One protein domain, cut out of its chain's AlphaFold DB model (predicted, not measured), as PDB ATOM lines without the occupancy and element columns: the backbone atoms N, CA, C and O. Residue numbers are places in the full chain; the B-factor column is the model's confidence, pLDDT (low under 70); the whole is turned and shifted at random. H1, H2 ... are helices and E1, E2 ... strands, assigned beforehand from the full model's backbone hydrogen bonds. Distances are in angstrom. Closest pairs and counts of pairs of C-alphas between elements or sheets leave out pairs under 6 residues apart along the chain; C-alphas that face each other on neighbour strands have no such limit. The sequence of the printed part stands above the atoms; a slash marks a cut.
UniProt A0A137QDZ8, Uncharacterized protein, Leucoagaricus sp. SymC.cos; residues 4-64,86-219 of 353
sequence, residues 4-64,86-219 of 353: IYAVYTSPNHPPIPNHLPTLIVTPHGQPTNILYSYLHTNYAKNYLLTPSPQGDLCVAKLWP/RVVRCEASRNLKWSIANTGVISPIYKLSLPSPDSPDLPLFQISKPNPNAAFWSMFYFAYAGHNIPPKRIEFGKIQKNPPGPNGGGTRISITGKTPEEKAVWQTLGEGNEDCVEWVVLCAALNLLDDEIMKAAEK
ATOM      1  N   ILE A   4     109.628  80.813  95.036       92.94
ATOM      2  CA  ILE A   4     110.521  81.047  93.907       92.94
ATOM      3  C   ILE A   4     109.891  80.422  92.673       92.94
ATOM      4  O   ILE A   4     109.764  79.200  92.580       92.94
ATOM      5  N   TYR A   5     109.567  81.274  91.712       94.56
ATOM      6  CA  TYR A   5     108.992  80.897  90.434       94.56
ATOM      7  C   TYR A   5     110.015  81.030  89.314       94.56
ATOM      8  O   TYR A   5     110.963  81.823  89.380       94.56
ATOM      9  N   ALA A   6     109.791  80.265  88.257       93.75
ATOM     10  CA  ALA A   6     110.435  80.444  86.975       93.75
ATOM     11  C   ALA A   6     109.368  80.717  85.912       93.75
ATOM     12  O   ALA A   6     108.314  80.086  85.901       93.75
ATOM     13  N   VAL A   7     109.650  81.685  85.045       94.31
ATOM     14  CA  VAL A   7     108.776  82.095  83.949       94.31
ATOM     15  C   VAL A   7     109.440  81.736  82.634       94.31
ATOM     16  O   VAL A   7     110.570  82.161  82.380       94.31
ATOM     17  N   TYR A   8     108.721  81.005  81.792       90.88
ATOM     18  CA  TYR A   8     109.173  80.597  80.467       90.88
ATOM     19  C   TYR A   8     108.146  80.979  79.412       90.88
ATOM     20  O   TYR A   8     106.967  81.152  79.709       90.88
ATOM     21  N   THR A   9     108.586  81.061  78.163       89.56
ATOM     22  CA  THR A   9     107.657  81.034  77.036       89.56
ATOM     23  C   THR A   9     107.066  79.631  76.915       89.56
ATOM     24  O   THR A   9     107.806  78.649  76.960       89.56
ATOM     25  N   SER A  10     105.747  79.529  76.761       87.00
ATOM     26  CA  SER A  10     105.068  78.250  76.561       87.00
ATOM     27  C   SER A  10     105.590  77.556  75.297       87.00
ATOM     28  O   SER A  10     105.587  78.178  74.231       87.00
ATOM     29  N   PRO A  11     105.979  76.268  75.361       81.19
ATOM     30  CA  PRO A  11     106.393  75.514  74.175       81.19
ATOM     31  C   PRO A  11     105.229  75.252  73.209       81.19
ATOM     32  O   PRO A  11     105.451  74.980  72.034       81.19
ATOM     33  N   ASN A  12     103.990  75.357  73.698       78.62
ATOM     34  CA  ASN A  12     102.774  75.074  72.939       78.62
ATOM     35  C   ASN A  12     102.164  76.331  72.300       78.62
ATOM     36  O   ASN A  12     101.085  76.248  71.717       78.62
ATOM     37  N   HIS A  13     102.807  77.498  72.422       69.69
ATOM     38  CA  HIS A  13     102.351  78.716  71.755       69.69
ATOM     39  C   HIS A  13     102.961  78.783  70.347       69.69
ATOM     40  O   HIS A  13     104.169  79.016  70.225       69.69
ATOM     41  N   PRO A  14     102.180  78.552  69.271       66.06
ATOM     42  CA  PRO A  14     102.692  78.771  67.929       66.06
ATOM     43  C   PRO A  14     103.033  80.262  67.782       66.06
ATOM     44  O   PRO A  14     102.222  81.099  68.182       66.06
ATOM     45  N   PRO A  15     104.192  80.626  67.203       66.75
ATOM     46  CA  PRO A  15     104.523  82.022  66.955       66.75
ATOM     47  C   PRO A  15     103.477  82.639  66.027       66.75
ATOM     48  O   PRO A  15     103.468  82.393  64.822       66.75
ATOM     49  N   ILE A  16     102.571  83.426  66.598       71.00
ATOM     50  CA  ILE A  16     101.599  84.203  65.839       71.00
ATOM     51  C   ILE A  16     102.235  85.576  65.608       71.00
ATOM     52  O   ILE A  16     102.612  86.236  66.583       71.00
ATOM     53  N   PRO A  17     102.386  86.021  64.346       65.50
ATOM     54  CA  PRO A  17     102.868  87.362  64.058       65.50
ATOM     55  C   PRO A  17     102.074  88.396  64.853       65.50
ATOM     56  O   PRO A  17     100.849  88.321  64.934       65.50
ATOM     57  N   ASN A  18     102.780  89.371  65.418       69.50
ATOM     58  CA  ASN A  18     102.187  90.497  66.139       69.50
ATOM     59  C   ASN A  18     101.485  90.126  67.462       69.50
ATOM     60  O   ASN A  18     100.754  90.945  68.016       69.50
ATOM     61  N   HIS A  19     101.737  88.930  68.000       78.62
ATOM     62  CA  HIS A  19     101.191  88.475  69.275       78.62
ATOM     63  C   HIS A  19     102.313  88.189  70.279       78.62
ATOM     64  O   HIS A  19     103.316  87.556  69.944       78.62
ATOM     65  N   LEU A  20     102.147  88.639  71.525       86.38
ATOM     66  CA  LEU A  20     103.057  88.261  72.606       86.38
ATOM     67  C   LEU A  20     102.913  86.763  72.908       86.38
ATOM     68  O   LEU A  20     101.814  86.217  72.803       86.38
ATOM     69  N   PRO A  21     104.001  86.062  73.239       88.50
ATOM     70  CA  PRO A  21     103.903  84.640  73.482       88.50
ATOM     71  C   PRO A  21     103.243  84.365  74.837       88.50
ATOM     72  O   PRO A  21     103.471  85.095  75.802       88.50
ATOM     73  N   THR A  22     102.484  83.272  74.934       91.62
ATOM     74  CA  THR A  22     101.981  82.794  76.231       91.62
ATOM     75  C   THR A  22     103.159  82.518  77.161       91.62
ATOM     76  O   THR A  22     104.084  81.792  76.790       91.62
ATOM     77  N   LEU A  23     103.112  83.055  78.378       93.56
ATOM     78  CA  LEU A  23     104.111  82.776  79.409       93.56
ATOM     79  C   LEU A  23     103.569  81.723  80.377       93.56
ATOM     80  O   LEU A  23     102.399  81.760  80.740       93.56
ATOM     81  N   ILE A  24     104.411  80.796  80.813       94.31
ATOM     82  CA  ILE A  24     104.089  79.812  81.851       94.31
ATOM     83  C   ILE A  24     104.908  80.105  83.100       94.31
ATOM     84  O   ILE A  24     106.091  80.440  83.013       94.31
ATOM     85  N   VAL A  25     104.274  79.978  84.260       95.44
ATOM     86  CA  VAL A  25     104.875  80.155  85.580       95.44
ATOM     87  C   VAL A  25     104.918  78.797  86.265       95.44
ATOM     88  O   VAL A  25     103.888  78.146  86.431       95.44
ATOM     89  N   THR A  26     106.108  78.374  86.677       94.00
ATOM     90  CA  THR A  26     106.343  77.093  87.351       94.00
ATOM     91  C   THR A  26     107.075  77.322  88.672       94.00
ATOM     92  O   THR A  26     107.745  78.353  88.826       94.00
ATOM     93  N   PRO A  27     107.054  76.372  89.625       93.56
ATOM     94  CA  PRO A  27     108.010  76.391  90.717       93.56
ATOM     95  C   PRO A  27     109.424  76.306  90.140       93.56
ATOM     96  O   PRO A  27     109.692  75.607  89.154       93.56
ATOM     97  N   HIS A  28     110.356  77.022  90.754       89.06
ATOM     98  CA  HIS A  28     111.749  76.964  90.341       89.06
ATOM     99  C   HIS A  28     112.307  75.541  90.497       89.06
ATOM    100  O   HIS A  28     112.254  74.956  91.576       89.06
ATOM    101  N   GLY A  29     112.894  75.005  89.423       86.19
ATOM    102  CA  GLY A  29     113.410  73.633  89.377       86.19
ATOM    103  C   GLY A  29     112.372  72.572  88.992       86.19
ATOM    104  O   GLY A  29     112.738  71.410  88.872       86.19
ATOM    105  N   GLN A  30     111.111  72.955  88.757       89.88
ATOM    106  CA  GLN A  30     110.040  72.045  88.334       89.88
ATOM    107  C   GLN A  30     109.355  72.556  87.053       89.88
ATOM    108  O   GLN A  30     108.219  73.019  87.108       89.88
ATOM    109  N   PRO A  31     110.023  72.506  85.886       83.81
ATOM    110  CA  PRO A  31     109.504  73.095  84.646       83.81
ATOM    111  C   PRO A  31     108.247  72.397  84.096       83.81
ATOM    112  O   PRO A  31     107.524  72.985  83.301       83.81
ATOM    113  N   THR A  32     107.979  71.155  84.504       87.62
ATOM    114  CA  THR A  32     106.779  70.398  84.111       87.62
ATOM    115  C   THR A  32     105.559  70.712  84.975       87.62
ATOM    116  O   THR A  32     104.441  70.386  84.588       87.62
ATOM    117  N   ASN A  33     105.756  71.342  86.138       92.56
ATOM    118  CA  ASN A  33     104.686  71.684  87.065       92.56
ATOM    119  C   ASN A  33     104.226  73.123  86.803       92.56
ATOM    120  O   ASN A  33     104.807  74.076  87.321       92.56
ATOM    121  N   ILE A  34     103.226  73.293  85.943       93.56
ATOM    122  CA  ILE A  34     102.695  74.616  85.600       93.56
ATOM    123  C   ILE A  34     101.728  75.058  86.699       93.56
ATOM    124  O   ILE A  34     100.709  74.413  86.921       93.56
ATOM    125  N   LEU A  35     102.041  76.175  87.359       95.19
ATOM    126  CA  LEU A  35     101.136  76.820  88.316       95.19
ATOM    127  C   LEU A  35     100.208  77.795  87.611       95.19
ATOM    128  O   LEU A  35      99.014  77.819  87.885       95.19
ATOM    129  N   TYR A  36     100.757  78.591  86.688       96.06
ATOM    130  CA  TYR A  36      99.972  79.575  85.962       96.06
ATOM    131  C   TYR A  36     100.347  79.662  84.487       96.06
ATOM    132  O   TYR A  36     101.516  79.551  84.118       96.06
ATOM    133  N   SER A  37      99.350  79.957  83.661       95.12
ATOM    134  CA  SER A  37      99.483  80.304  82.250       95.12
ATOM    135  C   SER A  37      99.022  81.744  82.054       95.12
ATOM    136  O   SER A  37      97.870  82.084  82.322       95.12
ATOM    137  N   TYR A  38      99.921  82.604  81.591       95.31
ATOM    138  CA  TYR A  38      99.625  83.982  81.236       95.31
ATOM    139  C   TYR A  38      99.315  84.079  79.746       95.31
ATOM    140  O   TYR A  38     100.196  83.939  78.894       95.31
ATOM    141  N   LEU A  39      98.037  84.279  79.449       92.56
ATOM    142  CA  LEU A  39      97.491  84.289  78.106       92.56
ATOM    143  C   LEU A  39      97.214  85.720  77.653       92.56
ATOM    144  O   LEU A  39      96.336  86.398  78.193       92.56
ATOM    145  N   HIS A  40      97.904  86.149  76.604       89.12
ATOM    146  CA  HIS A  40      97.539  87.342  75.846       89.12
ATOM    147  C   HIS A  40      96.394  87.008  74.901       89.12
ATOM    148  O   HIS A  40      96.393  85.951  74.271       89.12
ATOM    149  N   THR A  41      95.408  87.896  74.807       82.25
ATOM    150  CA  THR A  41      94.318  87.732  73.841       82.25
ATOM    151  C   THR A  41      94.211  88.931  72.922       82.25
ATOM    152  O   THR A  41      94.509  90.065  73.296       82.25
ATOM    153  N   ASN A  42      93.665  88.686  71.732       68.56
ATOM    154  CA  ASN A  42      93.405  89.721  70.733       68.56
ATOM    155  C   ASN A  42      92.328  90.741  71.163       68.56
ATOM    156  O   ASN A  42      92.145  91.759  70.502       68.56
ATOM    157  N   TYR A  43      91.620  90.512  72.277       65.31
ATOM    158  CA  TYR A  43      90.503  91.347  72.743       65.31
ATOM    159  C   TYR A  43      90.902  92.382  73.810       65.31
ATOM    160  O   TYR A  43      90.083  92.743  74.660       65.31
ATOM    161  N   ALA A  44      92.155  92.854  73.782       74.00
ATOM    162  CA  ALA A  44      92.717  93.822  74.738       74.00
ATOM    163  C   ALA A  44      92.614  93.383  76.215       74.00
ATOM    164  O   ALA A  44      92.506  94.209  77.124       74.00
ATOM    165  N   LYS A  45      92.606  92.067  76.454       87.19
ATOM    166  CA  LYS A  45      92.550  91.450  77.782       87.19
ATOM    167  C   LYS A  45      93.627  90.384  77.870       87.19
ATOM    168  O   LYS A  45      93.741  89.565  76.959       87.19
ATOM    169  N   ASN A  46      94.349  90.356  78.975       92.25
ATOM    170  CA  ASN A  46      95.254  89.260  79.296       92.25
ATOM    171  C   ASN A  46      94.689  88.505  80.497       92.25
ATOM    172  O   ASN A  46      94.031  89.103  81.353       92.25
ATOM    173  N   TYR A  47      94.937  87.206  80.564       94.31
ATOM    174  CA  TYR A  47      94.426  86.347  81.624       94.31
ATOM    175  C   TYR A  47      95.572  85.616  82.301       94.31
ATOM    176  O   TYR A  47      96.464  85.104  81.631       94.31
ATOM    177  N   LEU A  48      95.531  85.557  83.626       95.50
ATOM    178  CA  LEU A  48      96.312  84.615  84.407       95.50
ATOM    179  C   LEU A  48      95.399  83.436  84.730       95.50
ATOM    180  O   LEU A  48      94.368  83.600  85.389       95.50
ATOM    181  N   LEU A  49      95.760  82.267  84.222       94.94
ATOM    182  CA  LEU A  49      94.999  81.036  84.359       94.94
ATOM    183  C   LEU A  49      95.761  80.059  85.253       94.94
ATOM    184  O   LEU A  49      96.979  79.993  85.146       94.94
ATOM    185  N   THR A  50      95.068  79.295  86.091       94.62
ATOM    186  CA  THR A  50      95.637  78.168  86.844       94.62
ATOM    187  C   THR A  50      95.085  76.852  86.293       94.62
ATOM    188  O   THR A  50      93.869  76.761  86.090       94.62
ATOM    189  N   PRO A  51      95.918  75.821  86.072       93.25
ATOM    190  CA  PRO A  51      95.427  74.498  85.699       93.25
ATOM    191  C   PRO A  51      94.497  73.906  86.763       93.25
ATOM    192  O   PRO A  51      94.723  74.065  87.964       93.25
ATOM    193  N   SER A  52      93.450  73.206  86.325       92.44
ATOM    194  CA  SER A  52      92.501  72.491  87.187       92.44
ATOM    195  C   SER A  52      91.947  71.252  86.462       92.44
ATOM    196  O   SER A  52      91.900  71.243  85.230       92.44
ATOM    197  N   PRO A  53      91.506  70.197  87.183       89.62
ATOM    198  CA  PRO A  53      90.971  68.975  86.572       89.62
ATOM    199  C   PRO A  53      89.784  69.192  85.622       89.62
ATOM    200  O   PRO A  53      89.527  68.358  84.760       89.62
ATOM    201  N   GLN A  54      89.049  70.293  85.788       90.12
ATOM    202  CA  GLN A  54      87.875  70.644  84.978       90.12
ATOM    203  C   GLN A  54      88.209  71.593  83.813       90.12
ATOM    204  O   GLN A  54      87.308  72.036  83.105       90.12
ATOM    205  N   GLY A  55      89.491  71.908  83.617       89.94
ATOM    206  CA  GLY A  55      89.971  72.942  82.705       89.94
ATOM    207  C   GLY A  55      90.558  74.137  83.453       89.94
ATOM    208  O   GLY A  55      90.391  74.280  84.664       89.94
ATOM    209  N   ASP A  56      91.269  74.990  82.720       91.50
ATOM    210  CA  ASP A  56      91.975  76.139  83.285       91.50
ATOM    211  C   ASP A  56      91.009  77.160  83.913       91.50
ATOM    212  O   ASP A  56      90.046  77.610  83.288       91.50
ATOM    213  N   LEU A  57      91.296  77.571  85.150       93.00
ATOM    214  CA  LEU A  57      90.518  78.569  85.883       93.00
ATOM    215  C   LEU A  57      91.177  79.944  85.775       93.00
ATOM    216  O   LEU A  57      92.362  80.108  86.053       93.00
ATOM    217  N   CYS A  58      90.399  80.963  85.416       93.31
ATOM    218  CA  CYS A  58      90.875  82.343  85.395       93.31
ATOM    219  C   CYS A  58      90.988  82.899  86.820       93.31
ATOM    220  O   CYS A  58      89.970  83.171  87.456       93.31
ATOM    221  N   VAL A  59      92.215  83.122  87.299       93.88
ATOM    222  CA  VAL A  59      92.472  83.696  88.634       93.88
ATOM    223  C   VAL A  59      92.603  85.211  88.601       93.88
ATOM    224  O   VAL A  59      92.181  85.878  89.542       93.88
ATOM    225  N   ALA A  60      93.124  85.762  87.503       94.88
ATOM    226  CA  ALA A  60      93.215  87.199  87.306       94.88
ATOM    227  C   ALA A  60      93.035  87.587  85.840       94.88
ATOM    228  O   ALA A  60      93.354  86.845  84.911       94.88
ATOM    229  N   LYS A  61      92.548  88.802  85.646       94.62
ATOM    230  CA  LYS A  61      92.306  89.429  84.362       94.62
ATOM    231  C   LYS A  61      92.948  90.801  84.361       94.62
ATOM    232  O   LYS A  61      92.820  91.564  85.315       94.62
ATOM    233  N   LEU A  62      93.641  91.108  83.280       94.31
ATOM    234  CA  LEU A  62      94.313  92.373  83.074       94.31
ATOM    235  C   LEU A  62      93.741  93.034  81.826       94.31
ATOM    236  O   LEU A  62      93.473  92.376  80.821       94.31
ATOM    237  N   TRP A  63      93.592  94.348  81.884       93.06
ATOM    238  CA  TRP A  63      93.179  95.191  80.772       93.06
ATOM    239  C   TRP A  63      94.300  96.183  80.493       93.06
ATOM    240  O   TRP A  63      94.311  97.274  81.082       93.06
ATOM    241  N   PRO A  64      95.267  95.807  79.641       85.75
ATOM    242  CA  PRO A  64      96.271  96.738  79.170       85.75
ATOM    243  C   PRO A  64      95.619  97.949  78.485       85.75
ATOM    244  O   PRO A  64      94.547  97.812  77.884       85.75
ATOM    245  N   ARG A  86      99.499 104.756  80.439       75.06
ATOM    246  CA  ARG A  86      99.906 103.332  80.565       75.06
ATOM    247  C   ARG A  86      99.477 102.633  81.855       75.06
ATOM    248  O   ARG A  86     100.265 101.908  82.461       75.06
ATOM    249  N   VAL A  87      98.244 102.865  82.289       87.31
ATOM    250  CA  VAL A  87      97.682 102.157  83.445       87.31
ATOM    251  C   VAL A  87      97.034 100.856  82.981       87.31
ATOM    252  O   VAL A  87      96.091 100.868  82.191       87.31
ATOM    253  N   VAL A  88      97.529  99.730  83.483       91.50
ATOM    254  CA  VAL A  88      96.903  98.418  83.318       91.50
ATOM    255  C   VAL A  88      95.958  98.217  84.486       91.50
ATOM    256  O   VAL A  88      96.373  98.271  85.643       91.50
ATOM    257  N   ARG A  89      94.679  98.002  84.196       92.56
ATOM    258  CA  ARG A  89      93.708  97.637  85.233       92.56
ATOM    259  C   ARG A  89      93.747  96.137  85.434       92.56
ATOM    260  O   ARG A  89      93.900  95.401  84.462       92.56
ATOM    261  N   CYS A  90      93.590  95.696  86.669       93.38
ATOM    262  CA  CYS A  90      93.625  94.293  87.026       93.38
ATOM    263  C   CYS A  90      92.475  93.956  87.972       93.38
ATOM    264  O   CYS A  90      92.072  94.768  88.808       93.38
ATOM    265  N   GLU A  91      91.957  92.748  87.823       93.06
ATOM    266  CA  GLU A  91      90.889  92.187  88.639       93.06
ATOM    267  C   GLU A  91      91.179  90.706  88.851       93.06
ATOM    268  O   GLU A  91      91.601  90.020  87.922       93.06
ATOM    269  N   ALA A  92      90.944  90.211  90.054       90.25
ATOM    270  CA  ALA A  92      91.029  88.802  90.395       90.25
ATOM    271  C   ALA A  92      89.769  88.364  91.142       90.25
ATOM    272  O   ALA A  92      88.831  89.142  91.347       90.25
ATOM    273  N   SER A  93      89.747  87.096  91.550       78.88
ATOM    274  CA  SER A  93      88.685  86.574  92.411       78.88
ATOM    275  C   SER A  93      88.519  87.403  93.702       78.88
ATOM    276  O   SER A  93      89.375  88.210  94.072       78.88
ATOM    277  N   ARG A  94      87.380  87.231  94.390       77.00
ATOM    278  CA  ARG A  94      87.022  87.961  95.629       77.00
ATOM    279  C   ARG A  94      86.884  89.484  95.458       77.00
ATOM    280  O   ARG A  94      87.049  90.225  96.420       77.00
ATOM    281  N   ASN A  95      86.549  89.956  94.253       79.19
ATOM    282  CA  ASN A  95      86.441  91.385  93.914       79.19
ATOM    283  C   ASN A  95      87.745  92.177  94.121       79.19
ATOM    284  O   ASN A  95      87.708  93.404  94.244       79.19
ATOM    285  N   LEU A  96      88.897  91.498  94.139       86.75
ATOM    286  CA  LEU A  96      90.195  92.148  94.249       86.75
ATOM    287  C   LEU A  96      90.478  92.927  92.966       86.75
ATOM    288  O   LEU A  96      90.552  92.348  91.884       86.75
ATOM    289  N   LYS A  97      90.662  94.239  93.084       90.69
ATOM    290  CA  LYS A  97      90.990  95.130  91.968       90.69
ATOM    291  C   LYS A  97      92.269  95.879  92.294       90.69
ATOM    292  O   LYS A  97      92.474  96.275  93.433       90.69
ATOM    293  N   TRP A  98      93.123  96.081  91.303       91.44
ATOM    294  CA  TRP A  98      94.318  96.909  91.437       91.44
ATOM    295  C   TRP A  98      94.689  97.506  90.086       91.44
ATOM    296  O   TRP A  98      94.144  97.133  89.044       91.44
ATOM    297  N   SER A  99      95.607  98.461  90.095       91.88
ATOM    298  CA  SER A  99      96.151  99.038  88.873       91.88
ATOM    299  C   SER A  99      97.670  98.965  88.870       91.88
ATOM    300  O   SER A  99      98.294  99.005  89.926       91.88
ATOM    301  N   ILE A 100      98.256  98.831  87.681       92.62
ATOM    302  CA  ILE A 100      99.699  98.840  87.453       92.62
ATOM    303  C   ILE A 100     100.001 100.040  86.561       92.62
ATOM    304  O   ILE A 100      99.575 100.080  85.407       92.62
ATOM    305  N   ALA A 101     100.741 101.014  87.078       90.75
ATOM    306  CA  ALA A 101     101.132 102.209  86.342       90.75
ATOM    307  C   ALA A 101     102.653 102.267  86.198       90.75
ATOM    308  O   ALA A 101     103.379 102.250  87.193       90.75
ATOM    309  N   ASN A 102     103.150 102.371  84.965       89.56
ATOM    310  CA  ASN A 102     104.558 102.687  84.742       89.56
ATOM    311  C   ASN A 102     104.769 104.204  84.856       89.56
ATOM    312  O   ASN A 102     104.333 104.966  84.000       89.56
ATOM    313  N   THR A 103     105.446 104.620  85.921       88.75
ATOM    314  CA  THR A 103     105.744 106.026  86.254       88.75
ATOM    315  C   THR A 103     107.199 106.410  85.982       88.75
ATOM    316  O   THR A 103     107.631 107.518  86.294       88.75
ATOM    317  N   GLY A 104     107.983 105.486  85.427       83.50
ATOM    318  CA  GLY A 104     109.393 105.698  85.148       83.50
ATOM    319  C   GLY A 104     109.622 106.442  83.835       83.50
ATOM    320  O   GLY A 104     109.172 105.984  82.788       83.50
ATOM    321  N   VAL A 105     110.365 107.553  83.879       77.06
ATOM    322  CA  VAL A 105     110.714 108.339  82.678       77.06
ATOM    323  C   VAL A 105     111.945 107.761  81.970       77.06
ATOM    324  O   VAL A 105     111.912 107.497  80.774       77.06
ATOM    325  N   ILE A 106     113.034 107.537  82.715       77.25
ATOM    326  CA  ILE A 106     114.312 107.037  82.167       77.25
ATOM    327  C   ILE A 106     114.423 105.521  82.343       77.25
ATOM    328  O   ILE A 106     114.770 104.785  81.422       77.25
ATOM    329  N   SER A 107     114.137 105.047  83.553       82.81
ATOM    330  CA  SER A 107     114.063 103.627  83.895       82.81
ATOM    331  C   SER A 107     112.631 103.323  84.314       82.81
ATOM    332  O   SER A 107     112.094 104.111  85.091       82.81
ATOM    333  N   PRO A 108     112.011 102.228  83.839       86.56
ATOM    334  CA  PRO A 108     110.636 101.921  84.212       86.56
ATOM    335  C   PRO A 108     110.488 101.768  85.732       86.56
ATOM    336  O   PRO A 108     111.380 101.251  86.411       86.56
ATOM    337  N   ILE A 109     109.361 102.239  86.261       91.31
ATOM    338  CA  ILE A 109     108.982 102.119  87.674       91.31
ATOM    339  C   ILE A 109     107.505 101.754  87.692       91.31
ATOM    340  O   ILE A 109     106.649 102.615  87.478       91.31
ATOM    341  N   TYR A 110     107.205 100.485  87.943       92.19
ATOM    342  CA  TYR A 110     105.831 100.006  88.008       92.19
ATOM    343  C   TYR A 110     105.312 100.198  89.424       92.19
ATOM    344  O   TYR A 110     105.819  99.581  90.357       92.19
ATOM    345  N   LYS A 111     104.320 101.066  89.584       91.94
ATOM    346  CA  LYS A 111     103.605 101.287  90.839       91.94
ATOM    347  C   LYS A 111     102.285 100.537  90.806       91.94
ATOM    348  O   LYS A 111     101.592 100.566  89.791       91.94
ATOM    349  N   LEU A 112     101.956  99.888  91.916       91.38
ATOM    350  CA  LEU A 112     100.715  99.157  92.088       91.38
ATOM    351  C   LEU A 112      99.877  99.800  93.177       91.38
ATOM    352  O   LEU A 112     100.326  99.921  94.320       91.38
ATOM    353  N   SER A 113      98.658 100.178  92.820       87.81
ATOM    354  CA  SER A 113      97.682 100.748  93.742       87.81
ATOM    355  C   SER A 113      96.450  99.860  93.820       87.81
ATOM    356  O   SER A 113      95.961  99.354  92.806       87.81
ATOM    357  N   LEU A 114      95.949  99.676  95.039       84.75
ATOM    358  CA  LEU A 114      94.623  99.124  95.279       84.75
ATOM    359  C   LEU A 114      93.634 100.293  95.424       84.75
ATOM    360  O   LEU A 114      94.010 101.331  95.972       84.75
ATOM    361  N   PRO A 115      92.391 100.164  94.931       73.44
ATOM    362  CA  PRO A 115      91.353 101.150  95.177       73.44
ATOM    363  C   PRO A 115      91.040 101.148  96.678       73.44
ATOM    364  O   PRO A 115      90.438 100.208  97.189       73.44
ATOM    365  N   SER A 116      91.494 102.180  97.389       59.12
ATOM    366  CA  SER A 116      91.151 102.409  98.793       59.12
ATOM    367  C   SER A 116      89.978 103.393  98.866       59.12
ATOM    368  O   SER A 116      90.023 104.414  98.175       59.12
ATOM    369  N   PRO A 117      88.940 103.118  99.676       51.03
ATOM    370  CA  PRO A 117      87.818 104.035  99.865       51.03
ATOM    371  C   PRO A 117      88.211 105.329 100.601       51.03
ATOM    372  O   PRO A 117      87.602 106.363 100.346       51.03
ATOM    373  N   ASP A 118      89.252 105.293 101.443       55.69
ATOM    374  CA  ASP A 118      89.631 106.412 102.323       55.69
ATOM    375  C   ASP A 118      90.901 107.157 101.869       55.69
ATOM    376  O   ASP A 118      91.163 108.278 102.299       55.69
ATOM    377  N   SER A 119      91.716 106.544 101.003       53.78
ATOM    378  CA  SER A 119      92.961 107.140 100.495       53.78
ATOM    379  C   SER A 119      93.238 106.699  99.055       53.78
ATOM    380  O   SER A 119      94.024 105.777  98.814       53.78
ATOM    381  N   PRO A 120      92.571 107.307  98.062       52.22
ATOM    382  CA  PRO A 120      92.891 107.021  96.675       52.22
ATOM    383  C   PRO A 120      94.364 107.387  96.415       52.22
ATOM    384  O   PRO A 120      94.880 108.368  96.943       52.22
ATOM    385  N   ASP A 121      95.044 106.575  95.608       58.03
ATOM    386  CA  ASP A 121      96.318 106.896  94.939       58.03
ATOM    387  C   ASP A 121      97.650 106.601  95.647       58.03
ATOM    388  O   ASP A 121      98.706 106.782  95.031       58.03
ATOM    389  N   LEU A 122      97.667 106.054  96.866       65.81
ATOM    390  CA  LEU A 122      98.931 105.624  97.477       65.81
ATOM    391  C   LEU A 122      99.370 104.239  96.951       65.81
ATOM    392  O   LEU A 122      98.672 103.242  97.159       65.81
ATOM    393  N   PRO A 123     100.527 104.128  96.261       71.25
ATOM    394  CA  PRO A 123     101.013 102.845  95.777       71.25
ATOM    395  C   PRO A 123     101.447 101.981  96.962       71.25
ATOM    396  O   PRO A 123     102.238 102.409  97.806       71.25
ATOM    397  N   LEU A 124     100.939 100.753  97.007       85.44
ATOM    398  CA  LEU A 124     101.271  99.774  98.041       85.44
ATOM    399  C   LEU A 124     102.490  98.948  97.644       85.44
ATOM    400  O   LEU A 124     103.332  98.654  98.490       85.44
ATOM    401  N   PHE A 125     102.623  98.646  96.351       90.56
ATOM    402  CA  PHE A 125     103.768  97.918  95.821       90.56
ATOM    403  C   PHE A 125     104.464  98.696  94.708       90.56
ATOM    404  O   PHE A 125     103.851  99.479  93.979       90.56
ATOM    405  N   GLN A 126     105.760  98.452  94.553       92.81
ATOM    406  CA  GLN A 126     106.553  98.986  93.456       92.81
ATOM    407  C   GLN A 126     107.545  97.953  92.940       92.81
ATOM    408  O   GLN A 126     108.224  97.289  93.718       92.81
ATOM    409  N   ILE A 127     107.697  97.891  91.621       94.62
ATOM    410  CA  ILE A 127     108.745  97.129  90.949       94.62
ATOM    411  C   ILE A 127     109.644  98.102  90.196       94.62
ATOM    412  O   ILE A 127     109.202  98.857  89.330       94.62
ATOM    413  N   SER A 128     110.925  98.097  90.545       93.25
ATOM    414  CA  SER A 128     111.922  98.998  89.964       93.25
ATOM    415  C   SER A 128     113.309  98.379  90.041       93.25
ATOM    416  O   SER A 128     113.601  97.620  90.967       93.25
ATOM    417  N   LYS A 129     114.194  98.745  89.116       92.19
ATOM    418  CA  LYS A 129     115.614  98.431  89.270       92.19
ATOM    419  C   LYS A 129     116.218  99.227  90.437       92.19
ATOM    420  O   LYS A 129     115.872 100.397  90.595       92.19
ATOM    421  N   PRO A 130     117.143  98.650  91.224       87.31
ATOM    422  CA  PRO A 130     117.846  99.393  92.276       87.31
ATOM    423  C   PRO A 130     118.772 100.476  91.705       87.31
ATOM    424  O   PRO A 130     119.007 101.494  92.344       87.31
ATOM    425  N   ASN A 131     119.290 100.265  90.494       87.88
ATOM    426  CA  ASN A 131     120.013 101.256  89.704       87.88
ATOM    427  C   ASN A 131     119.859 100.931  88.202       87.88
ATOM    428  O   ASN A 131     119.518  99.790  87.867       87.88
ATOM    429  N   PRO A 132     120.124 101.877  87.282       85.19
ATOM    430  CA  PRO A 132     119.934 101.659  85.843       85.19
ATOM    431  C   PRO A 132     120.718 100.467  85.264       85.19
ATOM    432  O   PRO A 132     120.232  99.787  84.356       85.19
ATOM    433  N   ASN A 133     121.892 100.172  85.830       87.06
ATOM    434  CA  ASN A 133     122.802  99.117  85.375       87.06
ATOM    435  C   ASN A 133     122.459  97.731  85.945       87.06
ATOM    436  O   ASN A 133     123.059  96.732  85.551       87.06
ATOM    437  N   ALA A 134     121.496  97.640  86.865       89.88
ATOM    438  CA  ALA A 134     121.130  96.374  87.474       89.88
ATOM    439  C   ALA A 134     120.523  95.411  86.439       89.88
ATOM    440  O   ALA A 134     119.627  95.763  85.660       89.88
ATOM    441  N   ALA A 135     120.979  94.158  86.481       89.75
ATOM    442  CA  ALA A 135     120.449  93.057  85.673       89.75
ATOM    443  C   ALA A 135     119.164  92.437  86.261       89.75
ATOM    444  O   ALA A 135     118.675  91.419  85.775       89.75
ATOM    445  N   PHE A 136     118.630  93.031  87.328       93.31
ATOM    446  CA  PHE A 136     117.455  92.557  88.038       93.31
ATOM    447  C   PHE A 136     116.567  93.717  88.478       93.31
ATOM    448  O   PHE A 136     117.014  94.860  88.590       93.31
ATOM    449  N   TRP A 137     115.318  93.384  88.762       95.25
ATOM    450  CA  TRP A 137     114.330  94.269  89.358       95.25
ATOM    451  C   TRP A 137     114.068  93.840  90.793       95.25
ATOM    452  O   TRP A 137     114.084  92.644  91.077       95.25
ATOM    453  N   SER A 138     113.811  94.799  91.672       94.81
ATOM    454  CA  SER A 138     113.408  94.542  93.054       94.81
ATOM    455  C   SER A 138     111.945  94.926  93.250       94.81
ATOM    456  O   SER A 138     111.454  95.882  92.639       94.81
ATOM    457  N   MET A 139     111.264  94.162  94.098       94.44
ATOM    458  CA  MET A 139     109.879  94.368  94.507       94.44
ATOM    459  C   MET A 139     109.860  94.980  95.903       94.44
ATOM    460  O   MET A 139     110.493  94.466  96.826       94.44
ATOM    461  N   PHE A 140     109.126  96.075  96.049       92.25
ATOM    462  CA  PHE A 140     109.032  96.838  97.281       92.25
ATOM    463  C   PHE A 140     107.587  96.947  97.736       92.25
ATOM    464  O   PHE A 140     106.699  97.143  96.910       92.25
ATOM    465  N   TYR A 141     107.380  96.852  99.042       89.44
ATOM    466  CA  TYR A 141     106.136  97.163  99.726       89.44
ATOM    467  C   TYR A 141     106.326  98.436 100.558       89.44
ATOM    468  O   TYR A 141     107.374  98.618 101.185       89.44
ATOM    469  N   PHE A 142     105.336  99.327 100.546       86.69
ATOM    470  CA  PHE A 142     105.339 100.546 101.352       86.69
ATOM    471  C   PHE A 142     104.390 100.385 102.536       86.69
ATOM    472  O   PHE A 142     103.171 100.403 102.379       86.69
ATOM    473  N   ALA A 143     104.964 100.251 103.731       79.06
ATOM    474  CA  ALA A 143     104.207 100.239 104.973       79.06
ATOM    475  C   ALA A 143     103.964 101.681 105.437       79.06
ATOM    476  O   ALA A 143     104.909 102.421 105.736       79.06
ATOM    477  N   TYR A 144     102.695 102.074 105.508       71.44
ATOM    478  CA  TYR A 144     102.284 103.379 106.017       71.44
ATOM    479  C   TYR A 144     102.144 103.308 107.540       71.44
ATOM    480  O   TYR A 144     101.285 102.600 108.056       71.44
ATOM    481  N   ALA A 145     102.978 104.054 108.267       63.62
ATOM    482  CA  ALA A 145     102.931 104.150 109.729       63.62
ATOM    483  C   ALA A 145     102.131 105.382 110.216       63.62
ATOM    484  O   ALA A 145     102.418 105.937 111.273       63.62
ATOM    485  N   GLY A 146     101.147 105.836 109.428       62.84
ATOM    486  CA  GLY A 146     100.385 107.071 109.656       62.84
ATOM    487  C   GLY A 146     100.776 108.217 108.712       62.84
ATOM    488  O   GLY A 146     101.709 108.100 107.924       62.84
ATOM    489  N   HIS A 147     100.036 109.330 108.765       58.12
ATOM    490  CA  HIS A 147     100.125 110.418 107.773       58.12
ATOM    491  C   HIS A 147     101.383 111.306 107.872       58.12
ATOM    492  O   HIS A 147     101.738 111.949 106.890       58.12
ATOM    493  N   ASN A 148     102.091 111.313 109.010       51.19
ATOM    494  CA  ASN A 148     103.270 112.171 109.234       51.19
ATOM    495  C   ASN A 148     104.615 111.432 109.151       51.19
ATOM    496  O   ASN A 148     105.663 112.044 109.351       51.19
ATOM    497  N   ILE A 149     104.605 110.125 108.887       63.41
ATOM    498  CA  ILE A 149     105.827 109.323 108.805       63.41
ATOM    499  C   ILE A 149     106.004 108.891 107.349       63.41
ATOM    500  O   ILE A 149     105.098 108.256 106.803       63.41
ATOM    501  N   PRO A 150     107.148 109.207 106.709       69.50
ATOM    502  CA  PRO A 150     107.449 108.703 105.377       69.50
ATOM    503  C   PRO A 150     107.243 107.182 105.317       69.50
ATOM    504  O   PRO A 150     107.694 106.481 106.230       69.50
ATOM    505  N   PRO A 151     106.584 106.648 104.272       77.12
ATOM    506  CA  PRO A 151     106.302 105.220 104.198       77.12
ATOM    507  C   PRO A 151     107.587 104.399 104.295       77.12
ATOM    508  O   PRO A 151     108.563 104.656 103.580       77.12
ATOM    509  N   LYS A 152     107.593 103.387 105.166       84.75
ATOM    510  CA  LYS A 152     108.736 102.479 105.287       84.75
ATOM    511  C   LYS A 152     108.754 101.576 104.060       84.75
ATOM    512  O   LYS A 152     107.808 100.833 103.808       84.75
ATOM    513  N   ARG A 153     109.850 101.625 103.307       87.12
ATOM    514  CA  ARG A 153     110.076 100.777 102.134       87.12
ATOM    515  C   ARG A 153     110.667  99.436 102.563       87.12
ATOM    516  O   ARG A 153     111.731  99.401 103.175       87.12
ATOM    517  N   ILE A 154     109.995  98.348 102.214       90.00
ATOM    518  CA  ILE A 154     110.401  96.971 102.515       90.00
ATOM    519  C   ILE A 154     110.673  96.267 101.186       90.00
ATOM    520  O   ILE A 154     109.779  96.174 100.350       90.00
ATOM    521  N   GLU A 155     111.902  95.804 100.958       92.50
ATOM    522  CA  GLU A 155     112.217  94.931  99.818       92.50
ATOM    523  C   GLU A 155     111.831  93.499 100.171       92.50
ATOM    524  O   GLU A 155     112.277  92.987 101.192       92.50
ATOM    525  N   PHE A 156     111.006  92.865  99.343       92.19
ATOM    526  CA  PHE A 156     110.489  91.520  99.625       92.19
ATOM    527  C   PHE A 156     110.575  90.581  98.415       92.19
ATOM    528  O   PHE A 156     110.049  89.472  98.435       92.19
ATOM    529  N   GLY A 157     111.208  91.001  97.319       93.38
ATOM    530  CA  GLY A 157     111.296  90.152  96.141       93.38
ATOM    531  C   GLY A 157     112.183  90.692  95.035       93.38
ATOM    532  O   GLY A 157     112.612  91.845  95.050       93.38
ATOM    533  N   LYS A 158     112.469  89.829  94.061       95.00
ATOM    534  CA  LYS A 158     113.416  90.077  92.973       95.00
ATOM    535  C   LYS A 158     112.976  89.383  91.684       95.00
ATOM    536  O   LYS A 158     112.581  88.222  91.719       95.00
ATOM    537  N   ILE A 159     113.123  90.056  90.545       95.31
ATOM    538  CA  ILE A 159     112.932  89.499  89.196       95.31
ATOM    539  C   ILE A 159     114.273  89.534  88.471       95.31
ATOM    540  O   ILE A 159     114.880  90.599  88.337       95.31
ATOM    541  N   GLN A 160     114.751  88.393  87.988       92.88
ATOM    542  CA  GLN A 160     116.062  88.286  87.352       92.88
ATOM    543  C   GLN A 160     116.015  87.314  86.171       92.88
ATOM    544  O   GLN A 160     115.528  86.198  86.308       92.88
ATOM    545  N   LYS A 161     116.557  87.717  85.016       88.94
ATOM    546  CA  LYS A 161     116.719  86.806  83.869       88.94
ATOM    547  C   LYS A 161     117.703  85.694  84.240       88.94
ATOM    548  O   LYS A 161     118.753  85.974  84.826       88.94
ATOM    549  N   ASN A 162     117.366  84.449  83.917       80.88
ATOM    550  CA  ASN A 162     118.280  83.333  84.135       80.88
ATOM    551  C   ASN A 162     119.475  83.441  83.173       80.88
ATOM    552  O   ASN A 162     119.298  83.876  82.030       80.88
ATOM    553  N   PRO A 163     120.693  83.064  83.607       73.31
ATOM    554  CA  PRO A 163     121.824  82.977  82.697       73.31
ATOM    555  C   PRO A 163     121.538  81.936  81.599       73.31
ATOM    556  O   PRO A 163     120.879  80.927  81.868       73.31
ATOM    557  N   PRO A 164     122.020  82.154  80.365       62.66
ATOM    558  CA  PRO A 164     121.917  81.153  79.309       62.66
ATOM    559  C   PRO A 164     122.689  79.886  79.715       62.66
ATOM    560  O   PRO A 164     123.843  79.964  80.126       62.66
ATOM    561  N   GLY A 165     122.046  78.718  79.630       62.47
ATOM    562  CA  GLY A 165     122.610  77.434  80.057       62.47
ATOM    563  C   GLY A 165     121.751  76.234  79.623       62.47
ATOM    564  O   GLY A 165     120.753  76.439  78.938       62.47
ATOM    565  N   PRO A 166     122.110  74.992  80.009       52.66
ATOM    566  CA  PRO A 166     121.426  73.762  79.578       52.66
ATOM    567  C   PRO A 166     119.941  73.701  79.965       52.66
ATOM    568  O   PRO A 166     119.126  73.189  79.208       52.66
ATOM    569  N   ASN A 167     119.574  74.308  81.098       53.00
ATOM    570  CA  ASN A 167     118.183  74.495  81.535       53.00
ATOM    571  C   ASN A 167     117.585  75.786  80.943       53.00
ATOM    572  O   ASN A 167     116.953  76.563  81.652       53.00
ATOM    573  N   GLY A 168     117.921  76.065  79.682       51.31
ATOM    574  CA  GLY A 168     117.959  77.390  79.075       51.31
ATOM    575  C   GLY A 168     116.732  78.276  79.255       51.31
ATOM    576  O   GLY A 168     115.589  77.837  79.206       51.31
ATOM    577  N   GLY A 169     117.014  79.575  79.348       71.81
ATOM    578  CA  GLY A 169     116.028  80.632  79.172       71.81
ATOM    579  C   GLY A 169     115.120  80.877  80.376       71.81
ATOM    580  O   GLY A 169     115.109  80.151  81.365       71.81
ATOM    581  N   GLY A 170     114.378  81.978  80.301       81.69
ATOM    582  CA  GLY A 170     113.372  82.346  81.289       81.69
ATOM    583  C   GLY A 170     113.811  83.388  82.319       81.69
ATOM    584  O   GLY A 170     114.937  83.895  82.328       81.69
ATOM    585  N   THR A 171     112.866  83.736  83.183       91.94
ATOM    586  CA  THR A 171     113.031  84.737  84.240       91.94
ATOM    587  C   THR A 171     112.673  84.126  85.583       91.94
ATOM    588  O   THR A 171     111.608  83.540  85.741       91.94
ATOM    589  N   ARG A 172     113.547  84.283  86.573       93.88
ATOM    590  CA  ARG A 172     113.293  83.899  87.957       93.88
ATOM    591  C   ARG A 172     112.589  85.025  88.701       93.88
ATOM    592  O   ARG A 172     113.055  86.165  88.667       93.88
ATOM    593  N   ILE A 173     111.520  84.686  89.409       95.19
ATOM    594  CA  ILE A 173     110.824  85.573  90.342       95.19
ATOM    595  C   ILE A 173     110.996  84.982  91.737       95.19
ATOM    596  O   ILE A 173     110.547  83.872  91.999       95.19
ATOM    597  N   SER A 174     111.655  85.708  92.628       93.69
ATOM    598  CA  SER A 174     111.863  85.301  94.018       93.69
ATOM    599  C   SER A 174     111.075  86.225  94.931       93.69
ATOM    600  O   SER A 174     111.260  87.435  94.849       93.69
ATOM    601  N   ILE A 175     110.257  85.671  95.820       91.62
ATOM    602  CA  ILE A 175     109.507  86.411  96.838       91.62
ATOM    603  C   ILE A 175     109.922  85.894  98.221       91.62
ATOM    604  O   ILE A 175     109.937  84.685  98.474       91.62
ATOM    605  N   THR A 176     110.312  86.803  99.109       89.31
ATOM    606  CA  THR A 176     110.783  86.528 100.468       89.31
ATOM    607  C   THR A 176     109.675  86.755 101.503       89.31
ATOM    608  O   THR A 176     108.570  87.207 101.211       89.31
ATOM    609  N   GLY A 177     109.958  86.342 102.732       83.88
ATOM    610  CA  GLY A 177     109.054  86.373 103.887       83.88
ATOM    611  C   GLY A 177     109.774  85.849 105.126       83.88
ATOM    612  O   GLY A 177     109.208  85.097 105.926       83.88
ATOM    613  N   LYS A 178     111.074  86.154 105.208       85.50
ATOM    614  CA  LYS A 178     111.997  85.740 106.262       85.50
ATOM    615  C   LYS A 178     111.849  86.657 107.468       85.50
ATOM    616  O   LYS A 178     111.778  86.156 108.589       85.50
ATOM    617  N   THR A 179     111.773  87.969 107.246       89.19
ATOM    618  CA  THR A 179     111.606  88.942 108.335       89.19
ATOM    619  C   THR A 179     110.128  89.155 108.680       89.19
ATOM    620  O   THR A 179     109.260  88.883 107.847       89.19
ATOM    621  N   PRO A 180     109.803  89.622 109.900       87.44
ATOM    622  CA  PRO A 180     108.435  89.993 110.265       87.44
ATOM    623  C   PRO A 180     107.821  91.024 109.309       87.44
ATOM    624  O   PRO A 180     106.653  90.909 108.956       87.44
ATOM    625  N   GLU A 181     108.615  91.982 108.834       86.12
ATOM    626  CA  GLU A 181     108.178  92.987 107.864       86.12
ATOM    627  C   GLU A 181     107.846  92.368 106.509       86.12
ATOM    628  O   GLU A 181     106.816  92.694 105.931       86.12
ATOM    629  N   GLU A 182     108.679  91.449 106.013       87.69
ATOM    630  CA  GLU A 182     108.391  90.725 104.772       87.69
ATOM    631  C   GLU A 182     107.165  89.809 104.932       87.69
ATOM    632  O   GLU A 182     106.386  89.646 103.999       87.69
ATOM    633  N   LYS A 183     106.953  89.218 106.117       84.94
ATOM    634  CA  LYS A 183     105.742  88.432 106.414       84.94
ATOM    635  C   LYS A 183     104.487  89.300 106.419       84.94
ATOM    636  O   LYS A 183     103.468  88.858 105.897       84.94
ATOM    637  N   ALA A 184     104.573  90.522 106.942       83.19
ATOM    638  CA  ALA A 184     103.462  91.466 106.926       83.19
ATOM    639  C   ALA A 184     103.008  91.791 105.495       83.19
ATOM    640  O   ALA A 184     101.814  91.970 105.287       83.19
ATOM    641  N   VAL A 185     103.917  91.772 104.505       84.00
ATOM    642  CA  VAL A 185     103.583  91.948 103.075       84.00
ATOM    643  C   VAL A 185     102.553  90.920 102.595       84.00
ATOM    644  O   VAL A 185     101.627  91.261 101.870       84.00
ATOM    645  N   TRP A 186     102.670  89.664 103.022       81.62
ATOM    646  CA  TRP A 186     101.723  88.609 102.643       81.62
ATOM    647  C   TRP A 186     100.344  88.781 103.285       81.62
ATOM    648  O   TRP A 186      99.351  88.294 102.756       81.62
ATOM    649  N   GLN A 187     100.280  89.509 104.397       83.19
ATOM    650  CA  GLN A 187      99.058  89.762 105.157       83.19
ATOM    651  C   GLN A 187      98.387  91.089 104.776       83.19
ATOM    652  O   GLN A 187      97.338  91.422 105.321       83.19
ATOM    653  N   THR A 188      98.944  91.862 103.834       79.56
ATOM    654  CA  THR A 188      98.439  93.212 103.509       79.56
ATOM    655  C   THR A 188      97.038  93.209 102.925       79.56
ATOM    656  O   THR A 188      96.329  94.202 103.030       79.56
ATOM    657  N   LEU A 189      96.655  92.112 102.269       78.25
ATOM    658  CA  LEU A 189      95.315  91.930 101.713       78.25
ATOM    659  C   LEU A 189      94.382  91.190 102.684       78.25
ATOM    660  O   LEU A 189      93.253  90.881 102.319       78.25
ATOM    661  N   GLY A 190      94.835  90.910 103.907       76.38
ATOM    662  CA  GLY A 190      94.135  90.135 104.928       76.38
ATOM    663  C   GLY A 190      94.835  88.812 105.243       76.38
ATOM    664  O   GLY A 190      95.598  88.278 104.440       76.38
ATOM    665  N   GLU A 191      94.569  88.285 106.434       75.69
ATOM    666  CA  GLU A 191      95.003  86.947 106.844       75.69
ATOM    667  C   GLU A 191      94.313  85.879 105.974       75.69
ATOM    668  O   GLU A 191      93.109  85.973 105.728       75.69
ATOM    669  N   GLY A 192      95.055  84.890 105.459       74.00
ATOM    670  CA  GLY A 192      94.502  83.866 104.558       74.00
ATOM    671  C   GLY A 192      94.296  84.319 103.102       74.00
ATOM    672  O   GLY A 192      93.606  83.644 102.329       74.00
ATOM    673  N   ASN A 193      94.836  85.485 102.722       77.75
ATOM    674  CA  ASN A 193      94.803  86.027 101.358       77.75
ATOM    675  C   ASN A 193      96.187  85.997 100.683       77.75
ATOM    676  O   ASN A 193      96.492  86.842  99.838       77.75
ATOM    677  N   GLU A 194      97.031  85.026 101.026       81.00
ATOM    678  CA  GLU A 194      98.386  84.890 100.484       81.00
ATOM    679  C   GLU A 194      98.369  84.731  98.956       81.00
ATOM    680  O   GLU A 194      99.136  85.401  98.259       81.00
ATOM    681  N   ASP A 195      97.417  83.950  98.432       84.56
ATOM    682  CA  ASP A 195      97.203  83.759  96.991       84.56
ATOM    683  C   ASP A 195      96.906  85.088  96.277       84.56
ATOM    684  O   ASP A 195      97.344  85.328  95.153       84.56
ATOM    685  N   CYS A 196      96.190  86.004  96.937       86.94
ATOM    686  CA  CYS A 196      95.861  87.307  96.363       86.94
ATOM    687  C   CYS A 196      97.110  88.177  96.198       86.94
ATOM    688  O   CYS A 196      97.277  88.828  95.164       86.94
ATOM    689  N   VAL A 197      98.001  88.182  97.196       87.06
ATOM    690  CA  VAL A 197      99.280  88.905  97.113       87.06
ATOM    691  C   VAL A 197     100.152  88.294  96.020       87.06
ATOM    692  O   VAL A 197     100.735  89.028  95.218       87.06
ATOM    693  N   GLU A 198     100.185  86.963  95.929       89.56
ATOM    694  CA  GLU A 198     100.874  86.248  94.856       89.56
ATOM    695  C   GLU A 198     100.366  86.677  93.473       89.56
ATOM    696  O   GLU A 198     101.173  87.053  92.620       89.56
ATOM    697  N   TRP A 199      99.048  86.712  93.248       91.81
ATOM    698  CA  TRP A 199      98.479  87.130  91.962       91.81
ATOM    699  C   TRP A 199      98.806  88.582  91.614       91.81
ATOM    700  O   TRP A 199      99.153  88.861  90.464       91.81
ATOM    701  N   VAL A 200      98.744  89.500  92.587       91.50
ATOM    702  CA  VAL A 200      99.108  90.915  92.385       91.50
ATOM    703  C   VAL A 200     100.563  91.026  91.931       91.50
ATOM    704  O   VAL A 200     100.854  91.685  90.928       91.50
ATOM    705  N   VAL A 201     101.475  90.344  92.628       90.38
ATOM    706  CA  VAL A 201     102.915  90.383  92.343       90.38
ATOM    707  C   VAL A 201     103.252  89.698  91.015       90.38
ATOM    708  O   VAL A 201     104.022  90.250  90.223       90.38
ATOM    709  N   LEU A 202     102.663  88.533  90.729       94.19
ATOM    710  CA  LEU A 202     102.878  87.815  89.471       94.19
ATOM    711  C   LEU A 202     102.352  88.607  88.275       94.19
ATOM    712  O   LEU A 202     103.082  88.775  87.301       94.19
ATOM    713  N   CYS A 203     101.140  89.164  88.350       94.94
ATOM    714  CA  CYS A 203     100.586  89.995  87.278       94.94
ATOM    715  C   CYS A 203     101.479  91.207  86.974       94.94
ATOM    716  O   CYS A 203     101.691  91.547  85.810       94.94
ATOM    717  N   ALA A 204     102.042  91.832  88.009       93.38
ATOM    718  CA  ALA A 204     102.979  92.941  87.867       93.38
ATOM    719  C   ALA A 204     104.277  92.528  87.163       93.38
ATOM    720  O   ALA A 204     104.732  93.199  86.235       93.38
ATOM    721  N   ALA A 205     104.864  91.412  87.601       94.12
ATOM    722  CA  ALA A 205     106.092  90.880  87.032       94.12
ATOM    723  C   ALA A 205     105.899  90.442  85.572       94.12
ATOM    724  O   ALA A 205     106.751  90.725  84.735       94.12
ATOM    725  N   LEU A 206     104.772  89.805  85.250       94.94
ATOM    726  CA  LEU A 206     104.430  89.384  83.892       94.94
ATOM    727  C   LEU A 206     104.198  90.587  82.971       94.94
ATOM    728  O   LEU A 206     104.743  90.619  81.873       94.94
ATOM    729  N   ASN A 207     103.500  91.624  83.441       93.19
ATOM    730  CA  ASN A 207     103.330  92.858  82.673       93.19
ATOM    731  C   ASN A 207     104.670  93.566  82.388       93.19
ATOM    732  O   ASN A 207     104.877  94.120  81.313       93.19
ATOM    733  N   LEU A 208     105.603  93.541  83.341       92.50
ATOM    734  CA  LEU A 208     106.962  94.035  83.122       92.50
ATOM    735  C   LEU A 208     107.700  93.209  82.062       92.50
ATOM    736  O   LEU A 208     108.424  93.765  81.235       92.50
ATOM    737  N   LEU A 209     107.532  91.885  82.080       92.50
ATOM    738  CA  LEU A 209     108.138  91.002  81.086       92.50
ATOM    739  C   LEU A 209     107.584  91.245  79.683       92.50
ATOM    740  O   LEU A 209     108.372  91.234  78.742       92.50
ATOM    741  N   ASP A 210     106.292  91.539  79.543       90.31
ATOM    742  CA  ASP A 210     105.711  91.963  78.266       90.31
ATOM    743  C   ASP A 210     106.445  93.185  77.701       90.31
ATOM    744  O   ASP A 210     106.863  93.174  76.541       90.31
ATOM    745  N   ASP A 211     106.660  94.215  78.524       88.69
ATOM    746  CA  ASP A 211     107.387  95.425  78.124       88.69
ATOM    747  C   ASP A 211     108.838  95.122  77.712       88.69
ATOM    748  O   ASP A 211     109.327  95.642  76.704       88.69
ATOM    749  N   GLU A 212     109.526  94.236  78.438       87.75
ATOM    750  CA  GLU A 212     110.883  93.793  78.094       87.75
ATOM    751  C   GLU A 212     110.933  92.982  76.788       87.75
ATOM    752  O   GLU A 212     111.867  93.154  75.998       87.75
ATOM    753  N   ILE A 213     109.947  92.114  76.543       87.12
ATOM    754  CA  ILE A 213     109.844  91.302  75.322       87.12
ATOM    755  C   ILE A 213     109.589  92.202  74.112       87.12
ATOM    756  O   ILE A 213     110.269  92.070  73.095       87.12
ATOM    757  N   MET A 214     108.663  93.154  74.226       84.38
ATOM    758  CA  MET A 214     108.381  94.104  73.149       84.38
ATOM    759  C   MET A 214     109.584  94.963  72.804       84.38
ATOM    760  O   MET A 214     109.945  95.078  71.635       84.38
ATOM    761  N   LYS A 215     110.248  95.518  73.819       85.50
ATOM    762  CA  LYS A 215     111.445  96.333  73.621       85.50
ATOM    763  C   LYS A 215     112.564  95.537  72.942       85.50
ATOM    764  O   LYS A 215     113.310  96.077  72.126       85.50
ATOM    765  N   ALA A 216     112.692  94.249  73.264       83.31
ATOM    766  CA  ALA A 216     113.635  93.361  72.592       83.31
ATOM    767  C   ALA A 216     113.240  93.090  71.127       83.31
ATOM    768  O   ALA A 216     114.115  93.082  70.263       83.31
ATOM    769  N   ALA A 217     111.947  92.914  70.838       80.69
ATOM    770  CA  ALA A 217     111.439  92.724  69.479       80.69
ATOM    771  C   ALA A 217     111.679  93.963  68.594       80.69
ATOM    772  O   ALA A 217     112.214  93.839  67.492       80.69
ATOM    773  N   GLU A 218     111.392  95.161  69.112       81.56
ATOM    774  CA  GLU A 218     111.644  96.439  68.428       81.56
ATOM    775  C   GLU A 218     113.125  96.627  68.078       81.56
ATOM    776  O   GLU A 218     113.463  96.994  66.953       81.56
ATOM    777  N   LYS A 219     114.030  96.317  69.018       80.38
ATOM    778  CA  LYS A 219     115.480  96.424  68.799       80.38
ATOM    779  C   LYS A 219     115.987  95.482  67.703       80.38
ATOM    780  O   LYS A 219     116.949  95.813  67.016       80.38
TER     781      LYS A 219
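This is residues 4 to 64 and 86 to 219 of the 353 residues of an uncharacterized protein of Leucoagaricus sp. SymC.cos (UniProt A0A137QDZ8). Twelve antiparallel strands, E1 to E12 in chain order, form a closed barrel that wraps round one long helix, H2, which runs through its middle. A short helix, H1, packs on the outside of the barrel at E11, and the ring is fully closed where E12 pairs with E1. The printed part has 195 residues, with twelve named strands followed by two named helices, and its class is mixed, helices and strands. It is compact, with a radius of gyration of the C-alphas of 16.6 A, and rounded, spanning 53 by 43 by 33 A.

Round the barrel run E1, residues 4 to 9, E2, residues 23 to 27, E3, residues 36 to 40, E4, residues 46 to 50, E5, residues 57 to 63, E6, residues 87 to 92, E7, residues 97 to 102, E8, residues 109 to 113, E9, residues 125 to 128, E10, residues 136 to 143, E11, residues 152 to 161, E12, residues 171 to 175, and back to E1. E1 to E5 form one meander, each strand the antiparallel neighbour of the one before, and E6 to E12 form another. Within hydrogen-bond range are, for instance, N 6 and O 26 of E1 and E2 at 2.9 A, N 25 and O 36 of E2 and E3 at 2.8 A, N 37 and O 49 of E3 and E4 at 2.8 A, and N 48 and O 60 of E4 and E5 at 2.8 A. Across the cut, N 61 of E5 and O 91 of E6 are 2.7 A apart, within hydrogen-bond range. The ring closes with N 5 of E1 and O 173 of E12, 2.8 A apart and within hydrogen-bond range. E1 and E7 are apart. The barrel curls round H2, residues 194 to 219, whose residues 195 to 210 come within 10 A of it. The closest C-alphas of E7 and H2 are those of Ile 100 and Ala 204, 6.8 A apart. Those of E5 and H2 are Ala 60 and Trp 199, 7.0 A apart, and those of E11 and H2 are Ile 159 and Ala 205, 7.3 A apart. H1, residues 180 to 186, is on the barrel, outside it, at a height over the sheet of 8.4 A. It only just lies over E11, with 3 of its 7 C-alphas falling on that strand, and runs across the strands at 63 degrees to E11 on the local plane. The closest C-alphas of H1 and E11 are those of Glu 182 and Phe 156, 5.6 A apart. H1 and H2 only just touch, with 3 pairs of C-alphas within 8 A, the closest being Trp 186 and Glu 194 at 5.4 A; H2 does so with residues 194 to 197 alone. Their lines are about perpendicular, at 78 degrees. In H2 every O i to N i+4 pair is within hydrogen-bond range, and in H1 2 of 3 are.

E1 begins at C-alpha 4, (110.521, 81.047, 93.907). E11, the longest strand, measures 27.7 A from first to last C-alpha, and E10 measures 22.8 A. H2 measures 37.8 A, from C-alpha 194 at (98.386, 84.890, 100.484) to C-alpha 219 at (115.480, 96.424, 68.799), and H1 measures 10.2 A.

The C-alphas farthest apart are those of Pro 14 and Asn 148, at 53.1 A. Residues 65 to 85 are cut out, and C-alphas 64 and 86 are 7.7 A apart across the cut. The links E1 to E2 and E8 to E9 are long. The mean pLDDT of the printed part is 84.6, and 25 residues are under 70, among them residues 116 to 122 and 145 to 150.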